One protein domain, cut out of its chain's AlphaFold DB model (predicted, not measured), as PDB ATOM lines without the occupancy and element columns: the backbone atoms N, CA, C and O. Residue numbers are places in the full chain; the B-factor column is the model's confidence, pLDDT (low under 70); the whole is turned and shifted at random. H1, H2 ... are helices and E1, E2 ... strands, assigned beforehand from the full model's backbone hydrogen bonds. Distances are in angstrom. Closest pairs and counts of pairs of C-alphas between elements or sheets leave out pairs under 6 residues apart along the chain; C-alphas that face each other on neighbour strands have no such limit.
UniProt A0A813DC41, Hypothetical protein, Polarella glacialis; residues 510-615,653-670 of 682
ATOM      1  N   GLY A 510      -3.325  87.750  61.502       63.22
ATOM      2  CA  GLY A 510      -2.728  86.739  62.379       63.22
ATOM      3  C   GLY A 510      -1.989  87.374  63.560       63.22
ATOM      4  O   GLY A 510      -1.046  88.140  63.356       63.22
ATOM      5  N   ILE A 511      -2.346  87.023  64.804       68.38
ATOM      6  CA  ILE A 511      -1.618  87.501  65.993       68.38
ATOM      7  C   ILE A 511      -0.270  86.781  66.096       68.38
ATOM      8  O   ILE A 511      -0.202  85.629  66.537       68.38
ATOM      9  N   SER A 512       0.819  87.474  65.769       72.94
ATOM     10  CA  SER A 512       2.174  86.999  66.067       72.94
ATOM     11  C   SER A 512       2.756  87.729  67.290       72.94
ATOM     12  O   SER A 512       2.485  88.911  67.489       72.94
ATOM     13  N   PRO A 513       3.567  87.067  68.135       73.50
ATOM     14  CA  PRO A 513       4.069  87.659  69.383       73.50
ATOM     15  C   PRO A 513       5.112  88.777  69.187       73.50
ATOM     16  O   PRO A 513       5.471  89.452  70.155       73.50
ATOM     17  N   PHE A 514       5.610  88.961  67.961       80.62
ATOM     18  CA  PHE A 514       6.667  89.914  67.601       80.62
ATOM     19  C   PHE A 514       6.201  91.047  66.669       80.62
ATOM     20  O   PHE A 514       6.884  92.067  66.602       80.62
ATOM     21  N   ARG A 515       5.060  90.899  65.979       81.25
ATOM     22  CA  ARG A 515       4.487  91.926  65.091       81.25
ATOM     23  C   ARG A 515       3.418  92.729  65.823       81.25
ATOM     24  O   ARG A 515       2.679  92.179  66.635       81.25
ATOM     25  N   TRP A 516       3.330  94.012  65.502       82.50
ATOM     26  CA  TRP A 516       2.248  94.875  65.959       82.50
ATOM     27  C   TRP A 516       0.961  94.590  65.175       82.50
ATOM     28  O   TRP A 516       1.012  94.447  63.954       82.50
ATOM     29  N   THR A 517      -0.175  94.482  65.867       78.50
ATOM     30  CA  THR A 517      -1.503  94.392  65.220       78.50
ATOM     31  C   THR A 517      -2.019  95.786  64.865       78.50
ATOM     32  O   THR A 517      -1.529  96.769  65.430       78.50
ATOM     33  N   ILE A 518      -3.023  95.897  63.984       78.44
ATOM     34  CA  ILE A 518      -3.573  97.215  63.606       78.44
ATOM     35  C   ILE A 518      -4.069  97.985  64.840       78.44
ATOM     36  O   ILE A 518      -3.638  99.115  65.050       78.44
ATOM     37  N   ASP A 519      -4.814  97.340  65.743       77.25
ATOM     38  CA  ASP A 519      -5.264  97.963  67.003       77.25
ATOM     39  C   ASP A 519      -4.113  98.517  67.871       77.25
ATOM     40  O   ASP A 519      -4.263  99.516  68.579       77.25
ATOM     41  N   GLN A 520      -2.950  97.855  67.864       83.19
ATOM     42  CA  GLN A 520      -1.791  98.281  68.653       83.19
ATOM     43  C   GLN A 520      -1.075  99.464  68.000       83.19
ATOM     44  O   GLN A 520      -0.596 100.353  68.704       83.19
ATOM     45  N   LEU A 521      -1.000  99.476  66.667       83.75
ATOM     46  CA  LEU A 521      -0.431 100.581  65.900       83.75
ATOM     47  C   LEU A 521      -1.318 101.826  65.978       83.75
ATOM     48  O   LEU A 521      -0.783 102.916  66.152       83.75
ATOM     49  N   ASP A 522      -2.643 101.671  65.925       80.69
ATOM     50  CA  ASP A 522      -3.603 102.771  66.091       80.69
ATOM     51  C   ASP A 522      -3.489 103.396  67.483       80.69
ATOM     52  O   ASP A 522      -3.424 104.617  67.624       80.69
ATOM     53  N   GLY A 523      -3.369 102.565  68.521       82.88
ATOM     54  CA  GLY A 523      -3.105 103.061  69.866       82.88
ATOM     55  C   GLY A 523      -1.767 103.807  69.962       82.88
ATOM     56  O   GLY A 523      -1.686 104.865  70.586       82.88
ATOM     57  N   LEU A 524      -0.705 103.289  69.334       85.62
ATOM     58  CA  LEU A 524       0.603 103.950  69.331       85.62
ATOM     59  C   LEU A 524       0.556 105.284  68.570       85.62
ATOM     60  O   LEU A 524       1.126 106.267  69.050       85.62
ATOM     61  N   LEU A 525      -0.154 105.331  67.438       85.62
ATOM     62  CA  LEU A 525      -0.413 106.546  66.665       85.62
ATOM     63  C   LEU A 525      -1.142 107.586  67.502       85.62
ATOM     64  O   LEU A 525      -0.740 108.742  67.505       85.62
ATOM     65  N   GLU A 526      -2.183 107.187  68.229       84.62
ATOM     66  CA  GLU A 526      -2.940 108.093  69.086       84.62
ATOM     67  C   GLU A 526      -2.039 108.695  70.172       84.62
ATOM     68  O   GLU A 526      -2.020 109.909  70.365       84.62
ATOM     69  N   VAL A 527      -1.225 107.877  70.848       86.12
ATOM     70  CA  VAL A 527      -0.335 108.353  71.920       86.12
ATOM     71  C   VAL A 527       0.771 109.264  71.381       86.12
ATOM     72  O   VAL A 527       0.993 110.349  71.921       86.12
ATOM     73  N   MET A 528       1.471 108.848  70.322       86.31
ATOM     74  CA  MET A 528       2.562 109.637  69.738       86.31
ATOM     75  C   MET A 528       2.036 110.887  69.025       86.31
ATOM     76  O   MET A 528       2.624 111.959  69.158       86.31
ATOM     77  N   GLY A 529       0.905 110.770  68.330       84.12
ATOM     78  CA  GLY A 529       0.232 111.866  67.644       84.12
ATOM     79  C   GLY A 529      -0.291 112.921  68.616       84.12
ATOM     80  O   GLY A 529      -0.029 114.107  68.429       84.12
ATOM     81  N   ASN A 530      -0.924 112.516  69.721       83.75
ATOM     82  CA  ASN A 530      -1.336 113.445  70.778       83.75
ATOM     83  C   ASN A 530      -0.131 114.155  71.418       83.75
ATOM     84  O   ASN A 530      -0.195 115.356  71.687       83.75
ATOM     85  N   ALA A 531       0.985 113.447  71.624       84.38
ATOM     86  CA  ALA A 531       2.213 114.040  72.153       84.38
ATOM     87  C   ALA A 531       2.845 115.062  71.189       84.38
ATOM     88  O   ALA A 531       3.317 116.108  71.634       84.38
ATOM     89  N   ALA A 532       2.824 114.805  69.878       84.25
ATOM     90  CA  ALA A 532       3.278 115.775  68.879       84.25
ATOM     91  C   ALA A 532       2.333 116.974  68.752       84.25
ATOM     92  O   ALA A 532       2.796 118.116  68.759       84.25
ATOM     93  N   ALA A 533       1.018 116.740  68.717       81.75
ATOM     94  CA  ALA A 533       0.012 117.795  68.633       81.75
ATOM     95  C   ALA A 533       0.079 118.760  69.829       81.75
ATOM     96  O   ALA A 533      -0.104 119.966  69.659       81.75
ATOM     97  N   ALA A 534       0.407 118.251  71.024       81.31
ATOM     98  CA  ALA A 534       0.619 119.061  72.225       81.31
ATOM     99  C   ALA A 534       1.838 120.000  72.132       81.31
ATOM    100  O   ALA A 534       1.867 121.035  72.796       81.31
ATOM    101  N   LEU A 535       2.839 119.659  71.314       78.94
ATOM    102  CA  LEU A 535       4.032 120.481  71.088       78.94
ATOM    103  C   LEU A 535       3.829 121.476  69.938       78.94
ATOM    104  O   LEU A 535       4.292 122.614  70.012       78.94
ATOM    105  N   SER A 536       3.153 121.063  68.863       70.62
ATOM    106  CA  SER A 536       2.771 121.936  67.754       70.62
ATOM    107  C   SER A 536       1.607 121.322  66.958       70.62
ATOM    108  O   SER A 536       1.744 120.195  66.486       70.62
ATOM    109  N   PRO A 537       0.511 122.063  66.698       60.44
ATOM    110  CA  PRO A 537      -0.682 121.546  66.009       60.44
ATOM    111  C   PRO A 537      -0.479 121.086  64.554       60.44
ATOM    112  O   PRO A 537      -1.432 120.646  63.920       60.44
ATOM    113  N   SER A 538       0.721 121.245  63.986       58.50
ATOM    114  CA  SER A 538       0.999 121.006  62.561       58.50
ATOM    115  C   SER A 538       2.310 120.251  62.313       58.50
ATOM    116  O   SER A 538       2.783 120.211  61.179       58.50
ATOM    117  N   ARG A 539       2.949 119.693  63.353       65.69
ATOM    118  CA  ARG A 539       4.227 118.974  63.210       65.69
ATOM    119  C   ARG A 539       4.046 117.467  63.374       65.69
ATOM    120  O   ARG A 539       3.591 117.009  64.412       65.69
ATOM    121  N   ARG A 540       4.551 116.719  62.389       76.56
ATOM    122  CA  ARG A 540       4.775 115.256  62.422       76.56
ATOM    123  C   ARG A 540       6.005 114.843  63.241       76.56
ATOM    124  O   ARG A 540       6.273 113.662  63.427       76.56
ATOM    125  N   MET A 541       6.758 115.832  63.722       83.00
ATOM    126  CA  MET A 541       8.040 115.654  64.394       83.00
ATOM    127  C   MET A 541       7.859 115.586  65.910       83.00
ATOM    128  O   MET A 541       7.303 116.508  66.511       83.00
ATOM    129  N   LEU A 542       8.410 114.549  66.532       85.88
ATOM    130  CA  LEU A 542       8.417 114.350  67.976       85.88
ATOM    131  C   LEU A 542       9.857 114.352  68.505       85.88
ATOM    132  O   LEU A 542      10.684 113.625  67.962       85.88
ATOM    133  N   PRO A 543      10.195 115.098  69.571       87.56
ATOM    134  CA  PRO A 543      11.540 115.060  70.132       87.56
ATOM    135  C   PRO A 543      11.940 113.638  70.549       87.56
ATOM    136  O   PRO A 543      11.163 112.931  71.194       87.56
ATOM    137  N   THR A 544      13.174 113.236  70.249       85.75
ATOM    138  CA  THR A 544      13.674 111.863  70.440       85.75
ATOM    139  C   THR A 544      13.509 111.361  71.871       85.75
ATOM    140  O   THR A 544      13.130 110.214  72.103       85.75
ATOM    141  N   HIS A 545      13.737 112.229  72.857       85.38
ATOM    142  CA  HIS A 545      13.563 111.884  74.267       85.38
ATOM    143  C   HIS A 545      12.091 111.629  74.640       85.38
ATOM    144  O   HIS A 545      11.823 110.758  75.466       85.38
ATOM    145  N   VAL A 546      11.142 112.333  74.010       86.19
ATOM    146  CA  VAL A 546       9.700 112.124  74.211       86.19
ATOM    147  C   VAL A 546       9.275 110.806  73.569       86.19
ATOM    148  O   VAL A 546       8.668 109.982  74.252       86.19
ATOM    149  N   ALA A 547       9.679 110.548  72.320       86.19
ATOM    150  CA  ALA A 547       9.429 109.275  71.634       86.19
ATOM    151  C   ALA A 547       9.966 108.079  72.441       86.19
ATOM    152  O   ALA A 547       9.263 107.092  72.667       86.19
ATOM    153  N   LEU A 548      11.192 108.199  72.959       86.94
ATOM    154  CA  LEU A 548      11.818 107.190  73.808       86.94
ATOM    155  C   LEU A 548      11.070 106.986  75.128       86.94
ATOM    156  O   LEU A 548      10.899 105.846  75.556       86.94
ATOM    157  N   SER A 549      10.607 108.067  75.764       85.25
ATOM    158  CA  SER A 549       9.852 107.983  77.018       85.25
ATOM    159  C   SER A 549       8.498 107.292  76.838       85.25
ATOM    160  O   SER A 549       8.145 106.439  77.651       85.25
ATOM    161  N   ILE A 550       7.794 107.569  75.733       86.69
ATOM    162  CA  ILE A 550       6.529 106.917  75.372       86.69
ATOM    163  C   ILE A 550       6.758 105.419  75.163       86.69
ATOM    164  O   ILE A 550       6.076 104.601  75.777       86.69
ATOM    165  N   LEU A 551       7.758 105.031  74.367       85.88
ATOM    166  CA  LEU A 551       8.067 103.614  74.134       85.88
ATOM    167  C   LEU A 551       8.488 102.896  75.418       85.88
ATOM    168  O   LEU A 551       8.098 101.752  75.638       85.88
ATOM    169  N   GLN A 552       9.254 103.555  76.287       84.69
ATOM    170  CA  GLN A 552       9.637 102.997  77.579       84.69
ATOM    171  C   GLN A 552       8.413 102.793  78.484       84.69
ATOM    172  O   GLN A 552       8.285 101.744  79.113       84.69
ATOM    173  N   GLN A 553       7.483 103.749  78.531       83.25
ATOM    174  CA  GLN A 553       6.230 103.606  79.276       83.25
ATOM    175  C   GLN A 553       5.386 102.447  78.732       83.25
ATOM    176  O   GLN A 553       4.972 101.585  79.500       83.25
ATOM    177  N   LEU A 554       5.207 102.365  77.413       81.94
ATOM    178  CA  LEU A 554       4.415 101.313  76.769       81.94
ATOM    179  C   LEU A 554       5.024  99.909  76.915       81.94
ATOM    180  O   LEU A 554       4.293  98.929  77.041       81.94
ATOM    181  N   THR A 555       6.354  99.795  76.926       80.88
ATOM    182  CA  THR A 555       7.054  98.506  77.095       80.88
ATOM    183  C   THR A 555       7.165  98.063  78.554       80.88
ATOM    184  O   THR A 555       7.224  96.862  78.811       80.88
ATOM    185  N   SER A 556       7.146  99.005  79.502       74.31
ATOM    186  CA  SER A 556       7.218  98.746  80.951       74.31
ATOM    187  C   SER A 556       5.856  98.579  81.642       74.31
ATOM    188  O   SER A 556       5.811  98.138  82.790       74.31
ATOM    189  N   ALA A 557       4.750  98.913  80.967       66.62
ATOM    190  CA  ALA A 557       3.407  98.862  81.539       66.62
ATOM    191  C   ALA A 557       2.980  97.421  81.895       66.62
ATOM    192  O   ALA A 557       2.708  96.594  81.023       66.62
ATOM    193  N   THR A 558       2.889  97.125  83.194       56.44
ATOM    194  CA  THR A 558       2.264  95.905  83.734       56.44
ATOM    195  C   THR A 558       0.741  96.037  83.731       56.44
ATOM    196  O   THR A 558       0.236  97.127  83.986       56.44
ATOM    197  N   GLU A 559       0.025  94.941  83.447       55.56
ATOM    198  CA  GLU A 559      -1.434  94.832  83.237       55.56
ATOM    199  C   GLU A 559      -2.301  95.411  84.378       55.56
ATOM    200  O   GLU A 559      -2.895  94.684  85.164       55.56
ATOM    201  N   SER A 560      -2.395  96.736  84.461       46.03
ATOM    202  CA  SER A 560      -3.214  97.467  85.428       46.03
ATOM    203  C   SER A 560      -4.131  98.455  84.708       46.03
ATOM    204  O   SER A 560      -3.742  99.114  83.743       46.03
ATOM    205  N   ASP A 561      -5.361  98.519  85.208       48.88
ATOM    206  CA  ASP A 561      -6.557  99.133  84.637       48.88
ATOM    207  C   ASP A 561      -6.388 100.572  84.131       48.88
ATOM    208  O   ASP A 561      -6.303 101.519  84.913       48.88
ATOM    209  N   ARG A 562      -6.398 100.705  82.796       50.00
ATOM    210  CA  ARG A 562      -6.952 101.790  81.950       50.00
ATOM    211  C   ARG A 562      -6.365 101.622  80.549       50.00
ATOM    212  O   ARG A 562      -5.339 102.220  80.271       50.00
ATOM    213  N   LYS A 563      -6.973 100.751  79.720       55.56
ATOM    214  CA  LYS A 563      -6.593 100.414  78.321       55.56
ATOM    215  C   LYS A 563      -5.238 101.010  77.858       55.56
ATOM    216  O   LYS A 563      -5.242 101.902  77.011       55.56
ATOM    217  N   PRO A 564      -4.083 100.564  78.386       58.44
ATOM    218  CA  PRO A 564      -2.822 100.984  77.803       58.44
ATOM    219  C   PRO A 564      -2.698 100.307  76.436       58.44
ATOM    220  O   PRO A 564      -3.099  99.148  76.271       58.44
ATOM    221  N   VAL A 565      -2.160 101.031  75.456       63.84
ATOM    222  CA  VAL A 565      -1.789 100.480  74.146       63.84
ATOM    223  C   VAL A 565      -0.925  99.242  74.386       63.84
ATOM    224  O   VAL A 565       0.132  99.322  75.013       63.84
ATOM    225  N   LYS A 566      -1.396  98.071  73.950       71.56
ATOM    226  CA  LYS A 566      -0.686  96.811  74.191       71.56
ATOM    227  C   LYS A 566       0.459  96.694  73.194       71.56
ATOM    228  O   LYS A 566       0.214  96.644  72.002       71.56
ATOM    229  N   VAL A 567       1.696  96.588  73.664       79.94
ATOM    230  CA  VAL A 567       2.825  96.257  72.779       79.94
ATOM    231  C   VAL A 567       2.914  94.736  72.559       79.94
ATOM    232  O   VAL A 567       2.488  93.968  73.444       79.94
ATOM    233  N   PRO A 568       3.497  94.270  71.436       83.69
ATOM    234  CA  PRO A 568       3.770  92.852  71.214       83.69
ATOM    235  C   PRO A 568       4.608  92.239  72.341       83.69
ATOM    236  O   PRO A 568       5.420  92.913  72.978       83.69
ATOM    237  N   ALA A 569       4.439  90.939  72.590       77.88
ATOM    238  CA  ALA A 569       5.047  90.258  73.735       77.88
ATOM    239  C   ALA A 569       6.581  90.401  73.778       77.88
ATOM    240  O   ALA A 569       7.148  90.631  74.844       77.88
ATOM    241  N   VAL A 570       7.248  90.342  72.620       80.31
ATOM    242  CA  VAL A 570       8.713  90.479  72.524       80.31
ATOM    243  C   VAL A 570       9.189  91.884  72.918       80.31
ATOM    244  O   VAL A 570      10.251  92.031  73.527       80.31
ATOM    245  N   TRP A 571       8.378  92.915  72.663       82.75
ATOM    246  CA  TRP A 571       8.721  94.309  72.955       82.75
ATOM    247  C   TRP A 571       8.721  94.627  74.456       82.75
ATOM    248  O   TRP A 571       9.477  95.496  74.883       82.75
ATOM    249  N   ARG A 572       7.976  93.876  75.278       78.75
ATOM    250  CA  ARG A 572       7.954  94.043  76.750       78.75
ATOM    251  C   ARG A 572       9.289  93.709  77.418       78.75
ATOM    252  O   ARG A 572       9.591  94.201  78.496       78.75
ATOM    253  N   SER A 573      10.096  92.871  76.770       73.88
ATOM    254  CA  SER A 573      11.431  92.479  77.245       73.88
ATOM    255  C   SER A 573      12.560  93.372  76.707       73.88
ATOM    256  O   SER A 573      13.741  93.119  76.957       73.88
ATOM    257  N   CYS A 574      12.225  94.413  75.935       79.62
ATOM    258  CA  CYS A 574      13.202  95.274  75.284       79.62
ATOM    259  C   CYS A 574      13.776  96.300  76.275       79.62
ATOM    260  O   CYS A 574      13.074  97.182  76.758       79.62
ATOM    261  N   GLY A 575      15.072  96.196  76.582       79.00
ATOM    262  CA  GLY A 575      15.751  97.159  77.453       79.00
ATOM    263  C   GLY A 575      15.877  98.552  76.823       79.00
ATOM    264  O   GLY A 575      15.999  98.688  75.604       79.00
ATOM    265  N   ILE A 576      15.946  99.591  77.663       82.69
ATOM    266  CA  ILE A 576      15.998 101.005  77.243       82.69
ATOM    267  C   ILE A 576      17.113 101.319  76.232       82.69
ATOM    268  O   ILE A 576      16.931 102.154  75.354       82.69
ATOM    269  N   ASN A 577      18.248 100.612  76.303       85.50
ATOM    270  CA  ASN A 577      19.361 100.791  75.368       85.50
ATOM    271  C   ASN A 577      18.979 100.394  73.934       85.50
ATOM    272  O   ASN A 577      19.348 101.092  72.996       85.50
ATOM    273  N   LYS A 578      18.196  99.320  73.761       85.25
ATOM    274  CA  LYS A 578      17.721  98.872  72.443       85.25
ATOM    275  C   LYS A 578      16.656  99.812  71.884       85.25
ATOM    276  O   LYS A 578      16.700 100.125  70.701       85.25
ATOM    277  N   LEU A 579      15.749 100.302  72.734       84.81
ATOM    278  CA  LEU A 579      14.769 101.322  72.346       84.81
ATOM    279  C   LEU A 579      15.459 102.630  71.943       84.81
ATOM    280  O   LEU A 579      15.092 103.226  70.940       84.81
ATOM    281  N   ARG A 580      16.512 103.036  72.663       86.56
ATOM    282  CA  ARG A 580      17.337 104.192  72.287       86.56
ATOM    283  C   ARG A 580      17.992 104.009  70.928       86.56
ATOM    284  O   ARG A 580      17.882 104.907  70.103       86.56
ATOM    285  N   SER A 581      18.620 102.858  70.694       87.12
ATOM    286  CA  SER A 581      19.207 102.540  69.392       87.12
ATOM    287  C   SER A 581      18.161 102.559  68.277       87.12
ATOM    288  O   SER A 581      18.424 103.138  67.232       87.12
ATOM    289  N   LEU A 582      16.966 102.001  68.508       87.00
ATOM    290  CA  LEU A 582      15.870 102.020  67.534       87.00
ATOM    291  C   LEU A 582      15.454 103.454  67.185       87.00
ATOM    292  O   LEU A 582      15.429 103.805  66.015       87.00
ATOM    293  N   VAL A 583      15.150 104.284  68.187       85.75
ATOM    294  CA  VAL A 583      14.679 105.660  67.959       85.75
ATOM    295  C   VAL A 583      15.769 106.511  67.297       85.75
ATOM    296  O   VAL A 583      15.457 107.304  66.415       85.75
ATOM    297  N   SER A 584      17.047 106.295  67.634       85.06
ATOM    298  CA  SER A 584      18.164 107.010  66.998       85.06
ATOM    299  C   SER A 584      18.339 106.712  65.504       85.06
ATOM    300  O   SER A 584      18.939 107.516  64.802       85.06
ATOM    301  N   LEU A 585      17.807 105.591  64.991       85.62
ATOM    302  CA  LEU A 585      17.862 105.280  63.554       85.62
ATOM    303  C   LEU A 585      16.984 106.210  62.707       85.62
ATOM    304  O   LEU A 585      17.205 106.306  61.506       85.62
ATOM    305  N   PHE A 586      16.014 106.887  63.324       85.38
ATOM    306  CA  PHE A 586      15.089 107.806  62.654       85.38
ATOM    307  C   PHE A 586      15.467 109.279  62.869       85.38
ATOM    308  O   PHE A 586      14.680 110.181  62.586       85.38
ATOM    309  N   GLU A 587      16.670 109.544  63.387       82.38
ATOM    310  CA  GLU A 587      17.233 110.890  63.450       82.38
ATOM    311  C   GLU A 587      17.976 111.207  62.143       82.38
ATOM    312  O   GLU A 587      19.161 110.905  61.988       82.38
ATOM    313  N   HIS A 588      17.286 111.837  61.187       75.12
ATOM    314  CA  HIS A 588      17.887 112.214  59.900       75.12
ATOM    315  C   HIS A 588      18.671 113.542  59.975       75.12
ATOM    316  O   HIS A 588      18.218 114.495  60.619       75.12
ATOM    317  N   PRO A 589      19.836 113.668  59.305       66.38
ATOM    318  CA  PRO A 589      20.544 114.945  59.165       66.38
ATOM    319  C   PRO A 589      19.788 115.939  58.256       66.38
ATOM    320  O   PRO A 589      19.258 115.513  57.229       66.38
ATOM    321  N   PRO A 590      19.795 117.264  58.531       54.75
ATOM    322  CA  PRO A 590      20.488 117.965  59.617       54.75
ATOM    323  C   PRO A 590      19.727 117.856  60.956       54.75
ATOM    324  O   PRO A 590      18.575 118.266  61.079       54.75
ATOM    325  N   SER A 591      20.389 117.294  61.973       57.28
ATOM    326  CA  SER A 591      19.784 116.839  63.231       57.28
ATOM    327  C   SER A 591      19.132 117.960  64.050       57.28
ATOM    328  O   SER A 591      19.810 118.897  64.474       57.28
ATOM    329  N   THR A 592      17.848 117.811  64.380       61.69
ATOM    330  CA  THR A 592      17.137 118.655  65.366       61.69
ATOM    331  C   THR A 592      16.706 117.879  66.622       61.69
ATOM    332  O   THR A 592      15.957 118.406  67.442       61.69
ATOM    333  N   GLY A 593      17.182 116.635  66.800       76.19
ATOM    334  CA  GLY A 593      16.832 115.778  67.945       76.19
ATOM    335  C   GLY A 593      15.349 115.394  67.979       76.19
ATOM    336  O   GLY A 593      14.735 115.375  69.048       76.19
ATOM    337  N   SER A 594      14.761 115.177  66.799       83.38
ATOM    338  CA  SER A 594      13.351 114.844  66.602       83.38
ATOM    339  C   SER A 594      13.202 113.723  65.571       83.38
ATOM    340  O   SER A 594      14.007 113.626  64.649       83.38
ATOM    341  N   VAL A 595      12.146 112.930  65.720       85.81
ATOM    342  CA  VAL A 595      11.780 111.771  64.900       85.81
ATOM    343  C   VAL A 595      10.451 112.042  64.202       85.81
ATOM    344  O   VAL A 595       9.526 112.561  64.833       85.81
ATOM    345  N   ASP A 596      10.345 111.690  62.922       86.25
ATOM    346  CA  ASP A 596       9.065 111.685  62.209       86.25
ATOM    347  C   ASP A 596       8.219 110.490  62.680       86.25
ATOM    348  O   ASP A 596       8.609 109.325  62.547       86.25
ATOM    349  N   ILE A 597       7.059 110.786  63.270       84.19
ATOM    350  CA  ILE A 597       6.147 109.777  63.818       84.19
ATOM    351  C   ILE A 597       5.626 108.848  62.715       84.19
ATOM    352  O   ILE A 597       5.485 107.649  62.947       84.19
ATOM    353  N   VAL A 598       5.354 109.373  61.519       83.56
ATOM    354  CA  VAL A 598       4.790 108.596  60.408       83.56
ATOM    355  C   VAL A 598       5.812 107.596  59.890       83.56
ATOM    356  O   VAL A 598       5.498 106.416  59.734       83.56
ATOM    357  N   GLU A 599       7.051 108.043  59.683       85.00
ATOM    358  CA  GLU A 599       8.148 107.176  59.252       85.00
ATOM    359  C   GLU A 599       8.407 106.059  60.271       85.00
ATOM    360  O   GLU A 599       8.529 104.884  59.911       85.00
ATOM    361  N   PHE A 600       8.415 106.415  61.556       86.50
ATOM    362  CA  PHE A 600       8.598 105.470  62.648       86.50
ATOM    363  C   PHE A 600       7.474 104.423  62.709       86.50
ATOM    364  O   PHE A 600       7.743 103.223  62.804       86.50
ATOM    365  N   LEU A 601       6.213 104.850  62.612       85.44
ATOM    366  CA  LEU A 601       5.051 103.959  62.671       85.44
ATOM    367  C   LEU A 601       4.946 103.050  61.446       85.44
ATOM    368  O   LEU A 601       4.666 101.862  61.600       85.44
ATOM    369  N   LEU A 602       5.235 103.567  60.248       83.56
ATOM    370  CA  LEU A 602       5.318 102.758  59.030       83.56
ATOM    371  C   LEU A 602       6.405 101.695  59.156       83.56
ATOM    372  O   LEU A 602       6.173 100.531  58.831       83.56
ATOM    373  N   HIS A 603       7.572 102.066  59.685       85.50
ATOM    374  CA  HIS A 603       8.644 101.108  59.895       85.50
ATOM    375  C   HIS A 603       8.241 100.012  60.880       85.50
ATOM    376  O   HIS A 603       8.488  98.842  60.608       85.50
ATOM    377  N   ILE A 604       7.591 100.360  61.993       85.19
ATOM    378  CA  ILE A 604       7.110  99.381  62.976       85.19
ATOM    379  C   ILE A 604       6.005  98.489  62.396       85.19
ATOM    380  O   ILE A 604       6.018  97.284  62.647       85.19
ATOM    381  N   GLY A 605       5.076  99.042  61.615       80.00
ATOM    382  CA  GLY A 605       3.986  98.281  60.998       80.00
ATOM    383  C   GLY A 605       4.460  97.285  59.935       80.00
ATOM    384  O   GLY A 605       3.893  96.198  59.801       80.00
ATOM    385  N   LEU A 606       5.536  97.622  59.220       80.94
ATOM    386  CA  LEU A 606       6.169  96.757  58.217       80.94
ATOM    387  C   LEU A 606       7.251  95.843  58.809       80.94
ATOM    388  O   LEU A 606       7.686  94.890  58.157       80.94
ATOM    389  N   LEU A 607       7.678  96.087  60.050       78.62
ATOM    390  CA  LEU A 607       8.658  95.258  60.736       78.62
ATOM    391  C   LEU A 607       8.106  93.836  60.908       78.62
ATOM    392  O   LEU A 607       7.033  93.627  61.472       78.62
ATOM    393  N   HIS A 608       8.865  92.848  60.434       77.06
ATOM    394  CA  HIS A 608       8.472  91.432  60.389       77.06
ATOM    395  C   HIS A 608       7.327  91.085  59.419       77.06
ATOM    396  O   HIS A 608       6.866  89.942  59.435       77.06
ATOM    397  N   SER A 609       6.901  92.009  58.549       78.50
ATOM    398  CA  SER A 609       6.086  91.648  57.385       78.50
ATOM    399  C   SER A 609       6.938  90.861  56.376       78.50
ATOM    400  O   SER A 609       8.061  91.283  56.085       78.50
ATOM    401  N   PRO A 610       6.435  89.749  55.803       73.25
ATOM    402  CA  PRO A 610       7.105  89.058  54.702       73.25
ATOM    403  C   PRO A 610       7.213  89.908  53.424       73.25
ATOM    404  O   PRO A 610       8.064  89.609  52.590       73.25
ATOM    405  N   LEU A 611       6.383  90.948  53.268       74.94
ATOM    406  CA  LEU A 611       6.435  91.880  52.132       74.94
ATOM    407  C   LEU A 611       7.455  93.006  52.355       74.94
ATOM    408  O   LEU A 611       8.059  93.485  51.397       74.94
ATOM    409  N   GLY A 612       7.684  93.389  53.616       76.38
ATOM    410  CA  GLY A 612       8.664  94.405  54.001       76.38
ATOM    411  C   GLY A 612       8.388  95.792  53.407       76.38
ATOM    412  O   GLY A 612       7.256  96.136  53.071       76.38
ATOM    413  N   TRP A 613       9.438  96.613  53.306       81.81
ATOM    414  CA  TRP A 613       9.351  97.916  52.641       81.81
ATOM    415  C   TRP A 613       9.209  97.745  51.122       81.81
ATOM    416  O   TRP A 613       9.943  96.944  50.534       81.81
ATOM    417  N   PRO A 614       8.318  98.512  50.465       81.88
ATOM    418  CA  PRO A 614       8.154  98.446  49.021       81.88
ATOM    419  C   PRO A 614       9.471  98.771  48.310       81.88
ATOM    420  O   PRO A 614      10.189  99.705  48.667       81.88
ATOM    421  N   SER A 615       9.784  97.990  47.276       83.38
ATOM    422  CA  SER A 615      10.970  98.232  46.452       83.38
ATOM    423  C   SER A 615      10.866  99.557  45.687       83.38
ATOM    424  O   SER A 615       9.770 100.038  45.393       83.38
ATOM    425  N   ALA A 653       0.094  95.613  47.921       69.44
ATOM    426  CA  ALA A 653      -0.619  94.443  47.417       69.44
ATOM    427  C   ALA A 653       0.183  93.154  47.678       69.44
ATOM    428  O   ALA A 653       1.405  93.144  47.532       69.44
ATOM    429  N   ASP A 654      -0.509  92.057  48.001       71.06
ATOM    430  CA  ASP A 654       0.084  90.724  48.186       71.06
ATOM    431  C   ASP A 654      -0.296  89.781  47.028       71.06
ATOM    432  O   ASP A 654      -1.126  88.886  47.196       71.06
ATOM    433  N   PRO A 655       0.274  89.958  45.819       68.38
ATOM    434  CA  PRO A 655      -0.053  89.108  44.673       68.38
ATOM    435  C   PRO A 655       0.396  87.651  44.867       68.38
ATOM    436  O   PRO A 655      -0.067  86.756  44.167       68.38
ATOM    437  N   THR A 656       1.317  87.413  45.802       71.69
ATOM    438  CA  THR A 656       1.918  86.108  46.095       71.69
ATOM    439  C   THR A 656       1.249  85.365  47.255       71.69
ATOM    440  O   THR A 656       1.599  84.211  47.505       71.69
ATOM    441  N   GLY A 657       0.312  85.996  47.971       72.62
ATOM    442  CA  GLY A 657      -0.363  85.426  49.143       72.62
ATOM    443  C   GLY A 657       0.566  85.152  50.335       72.62
ATOM    444  O   GLY A 657       0.290  84.267  51.150       72.62
ATOM    445  N   LEU A 658       1.701  85.851  50.433       74.94
ATOM    446  CA  LEU A 658       2.696  85.643  51.485       74.94
ATOM    447  C   LEU A 658       2.185  86.087  52.859       74.94
ATOM    448  O   LEU A 658       2.385  85.355  53.831       74.94
ATOM    449  N   GLU A 659       1.489  87.220  52.949       74.75
ATOM    450  CA  GLU A 659       0.839  87.687  54.180       74.75
ATOM    451  C   GLU A 659      -0.328  86.780  54.560       74.75
ATOM    452  O   GLU A 659      -0.466  86.420  55.727       74.75
ATOM    453  N   GLU A 660      -1.115  86.313  53.589       69.00
ATOM    454  CA  GLU A 660      -2.211  85.376  53.857       69.00
ATOM    455  C   GLU A 660      -1.684  84.030  54.393       69.00
ATOM    456  O   GLU A 660      -2.214  83.463  55.354       69.00
ATOM    457  N   SER A 661      -0.588  83.527  53.818       72.50
ATOM    458  CA  SER A 661       0.084  82.311  54.291       72.50
ATOM    459  C   SER A 661       0.713  82.486  55.677       72.50
ATOM    460  O   SER A 661       0.734  81.544  56.473       72.50
ATOM    461  N   PHE A 662       1.209  83.687  55.984       74.06
ATOM    462  CA  PHE A 662       1.748  84.039  57.290       74.06
ATOM    463  C   PHE A 662       0.626  84.136  58.327       74.06
ATOM    464  O   PHE A 662       0.726  83.510  59.379       74.06
ATOM    465  N   ALA A 663      -0.475  84.820  58.010       69.12
ATOM    466  CA  ALA A 663      -1.637  84.958  58.881       69.12
ATOM    467  C   ALA A 663      -2.234  83.595  59.257       69.12
ATOM    468  O   ALA A 663      -2.521  83.369  60.427       69.12
ATOM    469  N   LYS A 664      -2.308  82.643  58.314       69.25
ATOM    470  CA  LYS A 664      -2.766  81.261  58.566       69.25
ATOM    471  C   LYS A 664      -1.890  80.475  59.552       69.25
ATOM    472  O   LYS A 664      -2.383  79.545  60.184       69.25
ATOM    473  N   LYS A 665      -0.600  80.816  59.695       71.94
ATOM    474  CA  LYS A 665       0.314  80.169  60.662       71.94
ATOM    475  C   LYS A 665       0.085  80.638  62.102       71.94
ATOM    476  O   LYS A 665       0.549  79.979  63.031       71.94
ATOM    477  N   PHE A 666      -0.613  81.755  62.292       68.81
ATOM    478  CA  PHE A 666      -0.884  82.366  63.589       68.81
ATOM    479  C   PHE A 666      -2.397  82.436  63.846       68.81
ATOM    480  O   PHE A 666      -3.200  82.213  62.947       68.81
ATOM    481  N   LYS A 667      -2.825  82.667  65.096       58.34
ATOM    482  CA  LYS A 667      -4.263  82.655  65.412       58.34
ATOM    483  C   LYS A 667      -4.960  83.872  64.772       58.34
ATOM    484  O   LYS A 667      -4.537  84.993  65.067       58.34
ATOM    485  N   PRO A 668      -6.006  83.669  63.952       53.94
ATOM    486  CA  PRO A 668      -6.770  84.756  63.352       53.94
ATOM    487  C   PRO A 668      -7.594  85.549  64.380       53.94
ATOM    488  O   PRO A 668      -8.248  84.937  65.227       53.94
ATOM    489  N   VAL A 669      -7.636  86.884  64.272       50.53
ATOM    490  CA  VAL A 669      -8.662  87.733  64.917       50.53
ATOM    491  C   VAL A 669      -9.567  88.338  63.853       50.53
ATOM    492  O   VAL A 669      -9.109  88.869  62.847       50.53
ATOM    493  N   THR A 670     -10.871  88.224  64.081       41.31
ATOM    494  CA  THR A 670     -11.931  88.778  63.234       41.31
ATOM    495  C   THR A 670     -12.227  90.243  63.575       41.31
ATOM    496  O   THR A 670     -12.359  90.539  64.761       41.31
TER     497      THR A 670
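This is residues 510 to 615 and 653 to 670 of the 682 residues of the protein "Hypothetical protein" of Polarella glacialis (UniProt A0A813DC41). Two helices, H2 and H5, pack on the long helix H1 and run against it, and H4 packs on H2, which lies between H1 and H4; a tiny ribbon of two strands, E1 and E2, is at the end of this body where H1 ends. Short H3 packs on the far end of H2, while H6 and E3 make a small head set off from the body at the opposite end, joined to it by residues 510 to 511, which pair with E3. The printed part has 124 residues with six named helices and three named strands, in the order H1, E1, H2, H3, H4, E2, H5, H6, E3; the sheet E1 - E2 is antiparallel, and E3 pairs with no named strand. The class is mostly helix. The whole is compact, with a radius of gyration of the C-alphas of 15.5 A and spans of 42 by 40 by 28 A.

Residues 510 to 511 pair antiparallel with residues 667 to 668 of E3, which is residues 667 to 669. H1, residues 518 to 535, touches H2, residues 544 to 556, at a steep tilt of 39 degrees, opposite ways; their closest C-alphas, of Met 528 and Ala 547, are 7.1 A apart. H1 also touches H5, residues 597 to 606, at a shallow tilt of 12 degrees, opposite ways, the closest C-alphas being those of Met 528 and Ile 597, 6.9 A apart. H2 and H5 are only just apart, at 8.5 A. E1, residues 541 to 543, is the antiparallel neighbour of E2, residues 594 to 596; N 542 and O 595 are 2.8 A apart, within hydrogen-bond range, and so are N 595 and O 542, at 2.8 A. The closest C-alphas of H1 and E1, those of Ala 532 and Leu 542, are 5.4 A apart. H2 is the hub, touching three helices. With residues 555 to 556 alone it touches H3, residues 569 to 573, and the closest C-alphas, of Thr 555 and Arg 572, are 4.6 A apart. It touches H4, residues 576 to 584, at a steep tilt of 40 degrees, opposite ways, with the C-alphas of Leu 548 and Arg 580 closest at 6.5 A. The helix packing is mostly crossed, but only just: of three touching pairs with a tilt, one is shallow. H6, residues 658 to 665, touches no helix and meets E3 only through their link. Every O i to N i+4 pair is within hydrogen-bond range in H2, H4 and H5; the counts are 13 of 14 in H1, 3 of 4 in H6 and 0 of 1 in H3, where 2 of 2 O i to N i+3 pairs are within range.

H1 begins at C-alpha 518 (-3.573, 97.215, 63.606) and is 25.6 A long. After E1, H2 measures 18.0 A and ends at C-alpha 556 (7.218, 98.746, 80.951). H4 measures 12.1 A, H5 14.2 A and H6 10.9 A. E3 ends at C-alpha 669 (-8.662, 87.733, 64.917).

The two C-alphas farthest apart, those of Pro 590 and Thr 670, are 43.8 A apart. Residues 616 to 652 are not printed, and C-alphas 615 and 653 are 12.2 A apart across this cut, which lies between H5 and H6. The link from H2 to H3, residues 557 to 568, is long, and its C-alphas lie 8 to 22 A from the mean of all C-alphas. The mean pLDDT of the printed part is 76.5, and 28 residues are under 70, among them residues 557 to 565, 589 to 592 and 666 to 670.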